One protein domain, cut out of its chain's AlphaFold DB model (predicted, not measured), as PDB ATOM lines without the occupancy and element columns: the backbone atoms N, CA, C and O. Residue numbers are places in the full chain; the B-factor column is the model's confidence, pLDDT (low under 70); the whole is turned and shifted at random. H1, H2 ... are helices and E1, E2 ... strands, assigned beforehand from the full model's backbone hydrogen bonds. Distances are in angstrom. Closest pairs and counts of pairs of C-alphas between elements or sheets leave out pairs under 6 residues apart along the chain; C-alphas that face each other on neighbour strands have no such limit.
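AT A GLANCE: This is residues 4 to 75 of the 76 residues of the protein "Transcriptional regulator" of Dissulfurirhabdus thermomarina (UniProt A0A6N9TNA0). A strongly twisted sheet, built mainly of the antiparallel strands E2, E3 and E4, has the long helix H1 reaching out from one end of it, while the tip of the hairpin E2 and E3 lies at the far end of the longest axis. The short strand E1 meets E4 only at a point, and the small helix H2 sits near the end of the sheet where H1 is. The printed part has 72 residues, with two named helices and four named strands in the order H1, E1, E2, E3, H2, E4, and its class is mixed, helices and strands. The sheet runs E1, E4, E3, E2 and is mixed. The whole is compact, with a radius of gyration of the C-alphas of 11.9 A, yet elongated in outline, spanning 38 by 20 by 17 A.

IN THESE COORDINATES: H1 is residues 4 to 17, 20.0 A long, beginning at C-alpha 4 at (104.640, 121.887, 157.725). E1 is residues 19 to 22. E2, residues 36 to 45, measures 22.2 A and bends by 72 degrees at residue 39. E3, residues 48 to 55, measures 22.5 A and begins at C-alpha 48 at (120.400, 147.970, 172.419). H2 is residues 61 to 64. E4, residues 69 to 74, measures 16.6 A and ends at C-alpha 74 at (123.045, 146.915, 169.136).

HOW THE PARTS SIT: H1 is on the sheet, at the sheet's level with a height over the sheet of 1.0 A; its closest approach to E4 is between the C-alphas of Ala 15 and Ile 69, 4.3 A. E1 and E4 meet only at a point, where C-alphas 19 and 71 face each other at 4.9 A. E1 is apart from both E2 and E3. E4 and E3 are antiparallel at 150 degrees, with N 51 and O 71 within hydrogen-bond range at 2.9 A. E3 and E2 form an antiparallel hairpin at 163 degrees, with N 42 and O 50 at 2.9 A. H2 only grazes the sheet with its residues 61 to 64, and its closest C-alpha pair with E3 is Cys 55 and Ala 63, 5.1 A. H1, with residues 8 to 12 alone, only just touches H2, with 3 pairs of C-alphas within 8 A, the closest being Lys 12 and Leu 62 at 7.4 A. Every O i to N i+4 pair of H1 is within hydrogen-bond range; H2 is too short for such a pair.

THE WHOLE: The two C-alphas farthest apart are those of Glu 4 and Gly 46, 38.7 A. The printed part has no cut. The link from E1 to E2 is long, residues 23 to 35, and within it residues 26 to 27 pair antiparallel with residues 21 to 22 of E1; the other links are tight. The mean pLDDT of the printed part is 93.4, and no printed residue is under 70.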
ATOM      1  N   GLU A   4     104.961 120.474 157.944       82.12
ATOM      2  CA  GLU A   4     104.640 121.887 157.725       82.12
ATOM      3  C   GLU A   4     104.246 122.609 159.019       82.12
ATOM      4  O   GLU A   4     104.678 123.736 159.263       82.12
ATOM      5  N   VAL A   5     103.487 121.941 159.894       82.56
ATOM      6  CA  VAL A   5     103.063 122.510 161.182       82.56
ATOM      7  C   VAL A   5     104.266 122.692 162.104       82.56
ATOM      8  O   VAL A   5     104.419 123.755 162.705       82.56
ATOM      9  N   ALA A   6     105.157 121.698 162.172       88.62
ATOM     10  CA  ALA A   6     106.389 121.799 162.954       88.62
ATOM     11  C   ALA A   6     107.278 122.960 162.470       88.62
ATOM     12  O   ALA A   6     107.779 123.745 163.277       88.62
ATOM     13  N   SER A   7     107.402 123.123 161.152       92.31
ATOM     14  CA  SER A   7     108.168 124.219 160.550       92.31
ATOM     15  C   SER A   7     107.571 125.591 160.888       92.31
ATOM     16  O   SER A   7     108.305 126.547 161.141       92.31
ATOM     17  N   LEU A   8     106.239 125.708 160.915       94.12
ATOM     18  CA  LEU A   8     105.564 126.969 161.225       94.12
ATOM     19  C   LEU A   8     105.751 127.361 162.693       94.12
ATOM     20  O   LEU A   8     106.013 128.530 162.988       94.12
ATOM     21  N   VAL A   9     105.648 126.388 163.601       95.25
ATOM     22  CA  VAL A   9     105.897 126.590 165.036       95.25
ATOM     23  C   VAL A   9     107.323 127.083 165.265       95.25
ATOM     24  O   VAL A   9     107.518 128.074 165.968       95.25
ATOM     25  N   GLU A  10     108.314 126.469 164.616       95.88
ATOM     26  CA  GLU A  10     109.707 126.907 164.732       95.88
ATOM     27  C   GLU A  10     109.918 128.316 164.164       95.88
ATOM     28  O   GLU A  10     110.564 129.159 164.787       95.88
ATOM     29  N   ALA A  11     109.327 128.622 163.006       96.19
ATOM     30  CA  ALA A  11     109.418 129.958 162.429       96.19
ATOM     31  C   ALA A  11     108.787 131.027 163.337       96.19
ATOM     32  O   ALA A  11     109.330 132.129 163.455       96.19
ATOM     33  N   LYS A  12     107.681 130.702 164.019       96.94
ATOM     34  CA  LYS A  12     107.066 131.575 165.026       96.94
ATOM     35  C   LYS A  12     107.979 131.749 166.243       96.94
ATOM     36  O   LYS A  12     108.232 132.883 166.642       96.94
ATOM     37  N   ARG A  13     108.556 130.659 166.762       96.81
ATOM     38  CA  ARG A  13     109.509 130.692 167.885       96.81
ATOM     39  C   ARG A  13     110.716 131.582 167.580       96.81
ATOM     40  O   ARG A  13     111.115 132.390 168.419       96.81
ATOM     41  N   ARG A  14     111.272 131.491 166.367       96.44
ATOM     42  CA  ARG A  14     112.362 132.366 165.899       96.44
ATOM     43  C   ARG A  14     111.925 133.826 165.794       96.44
ATOM     44  O   ARG A  14     112.671 134.710 166.201       96.44
ATOM     45  N   ALA A  15     110.720 134.088 165.284       96.94
ATOM     46  CA  ALA A  15     110.173 135.442 165.205       96.94
ATOM     47  C   ALA A  15     110.017 136.090 166.594       96.94
ATOM     48  O   ALA A  15     110.318 137.272 166.742       96.94
ATOM     49  N   GLU A  16     109.591 135.323 167.599       96.19
ATOM     50  CA  GLU A  16     109.428 135.782 168.985       96.19
ATOM     51  C   GLU A  16     110.773 135.968 169.703       96.19
ATOM     52  O   GLU A  16     110.989 136.983 170.369       96.19
ATOM     53  N   SER A  17     111.698 135.018 169.525       95.06
ATOM     54  CA  SER A  17     113.030 135.053 170.147       95.06
ATOM     55  C   SER A  17     113.869 136.222 169.625       95.06
ATOM     56  O   SER A  17     114.565 136.892 170.390       95.06
ATOM     57  N   GLY A  18     113.744 136.512 168.332       94.00
ATOM     58  CA  GLY A  18     114.479 137.563 167.651       94.00
ATOM     59  C   GLY A  18     115.174 137.044 166.399       94.00
ATOM     60  O   GLY A  18     115.660 135.915 166.356       94.00
ATOM     61  N   VAL A  19     115.233 137.892 165.378       94.31
ATOM     62  CA  VAL A  19     116.064 137.695 164.188       94.31
ATOM     63  C   VAL A  19     117.136 138.774 164.116       94.31
ATOM     64  O   VAL A  19     116.954 139.878 164.640       94.31
ATOM     65  N   ASP A  20     118.215 138.475 163.404       90.19
ATOM     66  CA  ASP A  20     119.282 139.439 163.173       90.19
ATOM     67  C   ASP A  20     118.773 140.634 162.366       90.19
ATOM     68  O   ASP A  20     118.049 140.504 161.367       90.19
ATOM     69  N   TYR A  21     119.176 141.823 162.806       88.38
ATOM     70  CA  TYR A  21     118.972 143.055 162.068       88.38
ATOM     71  C   TYR A  21     120.274 143.468 161.387       88.38
ATOM     72  O   TYR A  21     121.306 143.622 162.028       88.38
ATOM     73  N   SER A  22     120.207 143.713 160.082       86.25
ATOM     74  CA  SER A  22     121.286 144.355 159.333       86.25
ATOM     75  C   SER A  22     120.850 145.761 158.917       86.25
ATOM     76  O   SER A  22     119.780 145.890 158.317       86.25
ATOM     77  N   PRO A  23     121.667 146.810 159.111       84.12
ATOM     78  CA  PRO A  23     121.377 148.136 158.563       84.12
ATOM     79  C   PRO A  23     121.222 148.130 157.034       84.12
ATOM     80  O   PRO A  23     120.416 148.879 156.484       84.12
ATOM     81  N   ARG A  24     121.943 147.238 156.336       88.38
ATOM     82  CA  ARG A  24     121.918 147.129 154.867       88.38
ATOM     83  C   ARG A  24     120.662 146.420 154.357       88.38
ATOM     84  O   ARG A  24     120.067 146.857 153.376       88.38
ATOM     85  N   THR A  25     120.259 145.319 154.995       87.75
ATOM     86  CA  THR A  25     119.171 144.458 154.481       87.75
ATOM     87  C   THR A  25     117.891 144.479 155.316       87.75
ATOM     88  O   THR A  25     116.860 143.972 154.871       87.75
ATOM     89  N   GLY A  26     117.916 145.092 156.498       91.06
ATOM     90  CA  GLY A  26     116.868 144.994 157.513       91.06
ATOM     91  C   GLY A  26     116.749 143.591 158.116       91.06
ATOM     92  O   GLY A  26     117.581 142.718 157.865       91.06
ATOM     93  N   ALA A  27     115.680 143.383 158.888       94.94
ATOM     94  CA  ALA A  27     115.285 142.067 159.385       94.94
ATOM     95  C   ALA A  27     114.604 141.242 158.278       94.94
ATOM     96  O   ALA A  27     113.880 141.782 157.429       94.94
ATOM     97  N   ARG A  28     114.802 139.921 158.301       95.94
ATOM     98  CA  ARG A  28     114.177 138.978 157.359       95.94
ATOM     99  C   ARG A  28     113.148 138.095 158.052       95.94
ATOM    100  O   ARG A  28     113.289 137.740 159.216       95.94
ATOM    101  N   CYS A  29     112.101 137.737 157.317       96.31
ATOM    102  CA  CYS A  29     111.095 136.792 157.780       96.31
ATOM    103  C   CYS A  29     111.732 135.404 157.977       96.31
ATOM    104  O   CYS A  29     112.317 134.890 157.022       96.31
ATOM    105  N   PRO A  30     111.587 134.764 159.152       96.56
ATOM    106  CA  PRO A  30     112.198 133.458 159.412       96.56
ATOM    107  C   PRO A  30     111.539 132.305 158.638       96.56
ATOM    108  O   PRO A  30     112.100 131.216 158.609       96.56
ATOM    109  N   TRP A  31     110.379 132.542 158.009       96.19
ATOM    110  CA  TRP A  31     109.706 131.578 157.133       96.19
ATOM    111  C   TRP A  31     110.099 131.747 155.660       96.19
ATOM    112  O   TRP A  31     110.689 130.856 155.069       96.19
ATOM    113  N   CYS A  32     109.788 132.899 155.051       95.31
ATOM    114  CA  CYS A  32     109.971 133.092 153.604       95.31
ATOM    115  C   CYS A  32     111.263 133.824 153.210       95.31
ATOM    116  O   CYS A  32     111.469 134.094 152.031       95.31
ATOM    117  N   GLY A  33     112.090 134.258 154.168       94.94
ATOM    118  CA  GLY A  33     113.329 135.009 153.906       94.94
ATOM    119  C   GLY A  33     113.139 136.431 153.348       94.94
ATOM    120  O   GLY A  33     114.113 137.179 153.199       94.94
ATOM    121  N   GLY A  34     111.896 136.831 153.057       94.75
ATOM    122  CA  GLY A  34     111.546 138.159 152.565       94.75
ATOM    123  C   GLY A  34     111.836 139.258 153.588       94.75
ATOM    124  O   GLY A  34     111.825 139.024 154.799       94.75
ATOM    125  N   ARG A  35     112.080 140.481 153.104       94.75
ATOM    126  CA  ARG A  35     112.342 141.641 153.967       94.75
ATOM    127  C   ARG A  35     111.112 141.957 154.819       94.75
ATOM    128  O   ARG A  35     110.022 142.190 154.290       94.75
ATOM    129  N   ALA A  36     111.302 141.991 156.133       95.69
ATOM    130  CA  ALA A  36     110.265 142.377 157.073       95.69
ATOM    131  C   ALA A  36     110.232 143.910 157.210       95.69
ATOM    132  O   ALA A  36     111.269 144.577 157.229       95.69
ATOM    133  N   ARG A  37     109.027 144.485 157.243       95.19
ATOM    134  CA  ARG A  37     108.817 145.928 157.408       95.19
ATOM    135  C   ARG A  37     108.723 146.249 158.891       95.19
ATOM    136  O   ARG A  37     107.881 145.672 159.570       95.19
ATOM    137  N   ILE A  38     109.506 147.222 159.348       95.81
ATOM    138  CA  ILE A  38     109.384 147.783 160.696       95.81
ATOM    139  C   ILE A  38     107.988 148.394 160.850       95.81
ATOM    140  O   ILE A  38     107.590 149.231 160.037       95.81
ATOM    141  N   TYR A  39     107.262 147.986 161.889       95.25
ATOM    142  CA  TYR A  39     105.997 148.621 162.274       95.25
ATOM    143  C   TYR A  39     106.081 149.305 163.642       95.25
ATOM    144  O   TYR A  39     105.300 150.212 163.913       95.25
ATOM    145  N   ARG A  40     107.028 148.897 164.497       96.12
ATOM    146  CA  ARG A  40     107.276 149.521 165.799       96.12
ATOM    147  C   ARG A  40     108.759 149.448 166.138       96.12
ATOM    148  O   ARG A  40     109.358 148.382 166.055       96.12
ATOM    149  N   THR A  41     109.330 150.563 166.563       95.56
ATOM    150  CA  THR A  41     110.675 150.634 167.147       95.56
ATOM    151  C   THR A  41     110.507 151.063 168.595       95.56
ATOM    152  O   THR A  41     109.809 152.042 168.851       95.56
ATOM    153  N   LEU A  42     111.077 150.312 169.537       95.19
ATOM    154  CA  LEU A  42     111.136 150.741 170.931       95.19
ATOM    155  C   LEU A  42     112.300 151.728 171.130       95.19
ATOM    156  O   LEU A  42     113.241 151.713 170.327       95.19
ATOM    157  N   PRO A  43     112.243 152.584 172.168       94.06
ATOM    158  CA  PRO A  43     113.393 153.378 172.588       94.06
ATOM    159  C   PRO A  43     114.622 152.501 172.850       94.06
ATOM    160  O   PRO A  43     114.507 151.290 173.051       94.06
ATOM    161  N   TRP A  44     115.793 153.130 172.844       92.75
ATOM    162  CA  TRP A  44     117.013 152.485 173.308       92.75
ATOM    163  C   TRP A  44     116.894 152.122 174.787       92.75
ATOM    164  O   TRP A  44     116.380 152.905 175.585       92.75
ATOM    165  N   ASP A  45     117.379 150.934 175.114       92.75
ATOM    166  CA  ASP A  45     117.552 150.418 176.463       92.75
ATOM    167  C   ASP A  45     119.035 150.053 176.618       92.75
ATOM    168  O   ASP A  45     119.515 149.039 176.100       92.75
ATOM    169  N   GLY A  46     119.800 150.975 177.205       92.12
ATOM    170  CA  GLY A  46     121.261 150.926 177.186       92.12
ATOM    171  C   GLY A  46     121.819 150.973 175.759       92.12
ATOM    172  O   GLY A  46     121.512 151.886 174.995       92.12
ATOM    173  N   ALA A  47     122.636 149.978 175.401       91.81
ATOM    174  CA  ALA A  47     123.303 149.869 174.098       91.81
ATOM    175  C   ALA A  47     122.500 149.073 173.051       91.81
ATOM    176  O   ALA A  47     123.031 148.720 171.998       91.81
ATOM    177  N   ALA A  48     121.238 148.738 173.331       90.62
ATOM    178  CA  ALA A  48     120.400 147.970 172.419       90.62
ATOM    179  C   ALA A  48     119.029 148.620 172.229       90.62
ATOM    180  O   ALA A  48     118.483 149.260 173.124       90.62
ATOM    181  N   ARG A  49     118.418 148.417 171.063       91.38
ATOM    182  CA  ARG A  49     116.997 148.703 170.848       91.38
ATOM    183  C   ARG A  49     116.303 147.543 170.168       91.38
ATOM    184  O   ARG A  49     116.840 146.886 169.275       91.38
ATOM    185  N   VAL A  50     115.057 147.319 170.567       94.38
ATOM    186  CA  VAL A  50     114.204 146.296 169.966       94.38
ATOM    187  C   VAL A  50     113.342 146.923 168.878       94.38
ATOM    188  O   VAL A  50     112.681 147.944 169.081       94.38
ATOM    189  N   ARG A  51     113.298 146.273 167.717       95.94
ATOM    190  CA  ARG A  51     112.366 146.595 166.634       95.94
ATOM    191  C   ARG A  51     111.416 145.429 166.415       95.94
ATOM    192  O   ARG A  51     111.798 144.268 166.538       95.94
ATOM    193  N   TYR A  52     110.189 145.749 166.040       97.06
ATOM    194  CA  TYR A  52     109.187 144.783 165.630       97.06
ATOM    195  C   TYR A  52     108.806 144.998 164.173       97.06
ATOM    196  O   TYR A  52     108.611 146.127 163.701       97.06
ATOM    197  N   HIS A  53     108.671 143.882 163.466       97.38
ATOM    198  CA  HIS A  53     108.449 143.839 162.032       97.38
ATOM    199  C   HIS A  53     107.264 142.953 161.667       97.38
ATOM    200  O   HIS A  53     106.871 142.065 162.423       97.38
ATOM    201  N   LEU A  54     106.733 143.181 160.470       96.62
ATOM    202  CA  LEU A  54     105.753 142.317 159.818       96.62
ATOM    203  C   LEU A  54     106.281 141.878 158.455       96.62
ATOM    204  O   LEU A  54     106.893 142.662 157.720       96.62
ATOM    205  N   CYS A  55     106.034 140.619 158.101       96.69
ATOM    206  CA  CYS A  55     106.318 140.137 156.756       96.69
ATOM    207  C   CYS A  55     105.360 140.792 155.747       96.69
ATOM    208  O   CYS A  55     104.167 140.918 156.007       96.69
ATOM    209  N   ARG A  56     105.886 141.215 154.591       94.62
ATOM    210  CA  ARG A  56     105.100 141.841 153.511       94.62
ATOM    211  C   ARG A  56     104.583 140.857 152.459       94.62
ATOM    212  O   ARG A  56     103.817 141.260 151.592       94.62
ATOM    213  N   SER A  57     105.045 139.609 152.485       94.69
ATOM    214  CA  SER A  57     104.651 138.602 151.499       94.69
ATOM    215  C   SER A  57     103.236 138.114 151.796       94.69
ATOM    216  O   SER A  57     103.005 137.527 152.847       94.69
ATOM    217  N   THR A  58     102.301 138.336 150.874       89.94
ATOM    218  CA  THR A  58     100.888 137.936 151.017       89.94
ATOM    219  C   THR A  58     100.690 136.421 151.033       89.94
ATOM    220  O   THR A  58      99.729 135.945 151.624       89.94
ATOM    221  N   ALA A  59     101.618 135.662 150.447       93.25
ATOM    222  CA  ALA A  59     101.614 134.199 150.453       93.25
ATOM    223  C   ALA A  59     102.317 133.587 151.682       93.25
ATOM    224  O   ALA A  59     102.396 132.369 151.808       93.25
ATOM    225  N   CYS A  60     102.876 134.403 152.585       95.06
ATOM    226  CA  CYS A  60     103.602 133.902 153.748       95.06
ATOM    227  C   CYS A  60     102.640 133.598 154.912       95.06
ATOM    228  O   CYS A  60     101.950 134.514 155.367       95.06
ATOM    229  N   PRO A  61     102.657 132.379 155.487       95.00
ATOM    230  CA  PRO A  61     101.864 132.032 156.667       95.00
ATOM    231  C   PRO A  61     102.067 132.992 157.845       95.00
ATOM    232  O   PRO A  61     101.102 133.389 158.492       95.00
ATOM    233  N   LEU A  62     103.302 133.450 158.090       95.62
ATOM    234  CA  LEU A  62     103.567 134.426 159.155       95.62
ATOM    235  C   LEU A  62     102.927 135.794 158.875       95.62
ATOM    236  O   LEU A  62     102.546 136.484 159.816       95.62
ATOM    237  N   ALA A  63     102.792 136.188 157.604       95.81
ATOM    238  CA  ALA A  63     102.083 137.413 157.239       95.81
ATOM    239  C   ALA A  63     100.566 137.249 157.400       95.81
ATOM    240  O   ALA A  63      99.927 138.121 157.987       95.81
ATOM    241  N   ALA A  64     100.006 136.122 156.944       94.56
ATOM    242  CA  ALA A  64      98.580 135.812 157.070       94.56
ATOM    243  C   ALA A  64      98.125 135.782 158.540       94.56
ATOM    244  O   ALA A  64      97.092 136.346 158.888       94.56
ATOM    245  N   LEU A  65      98.952 135.206 159.416       93.94
ATOM    246  CA  LEU A  65      98.719 135.147 160.862       93.94
ATOM    247  C   LEU A  65      99.127 136.428 161.609       93.94
ATOM    248  O   LEU A  65      98.992 136.492 162.829       93.94
ATOM    249  N   ARG A  66      99.655 137.437 160.902       93.94
ATOM    250  CA  ARG A  66     100.177 138.697 161.466       93.94
ATOM    251  C   ARG A  66     101.178 138.483 162.611       93.94
ATOM    252  O   ARG A  66     101.213 139.262 163.563       93.94
ATOM    253  N   VAL A  67     102.009 137.445 162.511       96.31
ATOM    254  CA  VAL A  67     103.063 137.168 163.496       96.31
ATOM    255  C   VAL A  67     104.074 138.307 163.475       96.31
ATOM    256  O   VAL A  67     104.647 138.644 162.435       96.31
ATOM    257  N   THR A  68     104.306 138.893 164.643       96.94
ATOM    258  CA  THR A  68     105.310 139.935 164.826       96.94
ATOM    259  C   THR A  68     106.698 139.316 164.887       96.94
ATOM    260  O   THR A  68     106.915 138.351 165.615       96.94
ATOM    261  N   ILE A  69     107.647 139.893 164.159       97.75
ATOM    262  CA  ILE A  69     109.047 139.467 164.163       97.75
ATOM    263  C   ILE A  69     109.828 140.466 165.007       97.75
ATOM    264  O   ILE A  69     109.849 141.649 164.676       97.75
ATOM    265  N   LYS A  70     110.456 140.014 166.088       97.69
ATOM    266  CA  LYS A  70     111.372 140.809 166.909       97.69
ATOM    267  C   LYS A  70     112.742 140.858 166.233       97.69
ATOM    268  O   LYS A  70     113.196 139.865 165.676       97.69
ATOM    269  N   SER A  71     113.432 141.987 166.304       95.44
ATOM    270  CA  SER A  71     114.874 142.056 166.067       95.44
ATOM    271  C   SER A  71     115.528 142.936 167.117       95.44
ATOM    272  O   SER A  71     114.909 143.887 167.603       95.44
ATOM    273  N   VAL A  72     116.785 142.646 167.426       91.19
ATOM    274  CA  VAL A  72     117.615 143.485 168.290       91.19
ATOM    275  C   VAL A  72     118.651 144.171 167.416       91.19
ATOM    276  O   VAL A  72     119.252 143.549 166.544       91.19
ATOM    277  N   GLU A  73     118.808 145.467 167.617       87.06
ATOM    278  CA  GLU A  73     119.909 146.248 167.074       87.06
ATOM    279  C   GLU A  73     120.756 146.703 168.250       87.06
ATOM    280  O   GLU A  73     120.217 147.255 169.209       87.06
ATOM    281  N   VAL A  74     122.052 146.434 168.177       85.94
ATOM    282  CA  VAL A  74     123.045 146.915 169.136       85.94
ATOM    283  C   VAL A  74     123.787 148.092 168.514       85.94
ATOM    284  O   VAL A  74     123.956 148.123 167.291       85.94
ATOM    285  N   ASP A  75     124.154 149.068 169.338       76.06
ATOM    286  CA  ASP A  75     125.003 150.182 168.912       76.06
ATOM    287  C   ASP A  75     126.357 149.612 168.432       76.06
ATOM    288  O   ASP A  75     126.923 148.775 169.145       76.06
TER     289      ASP A  75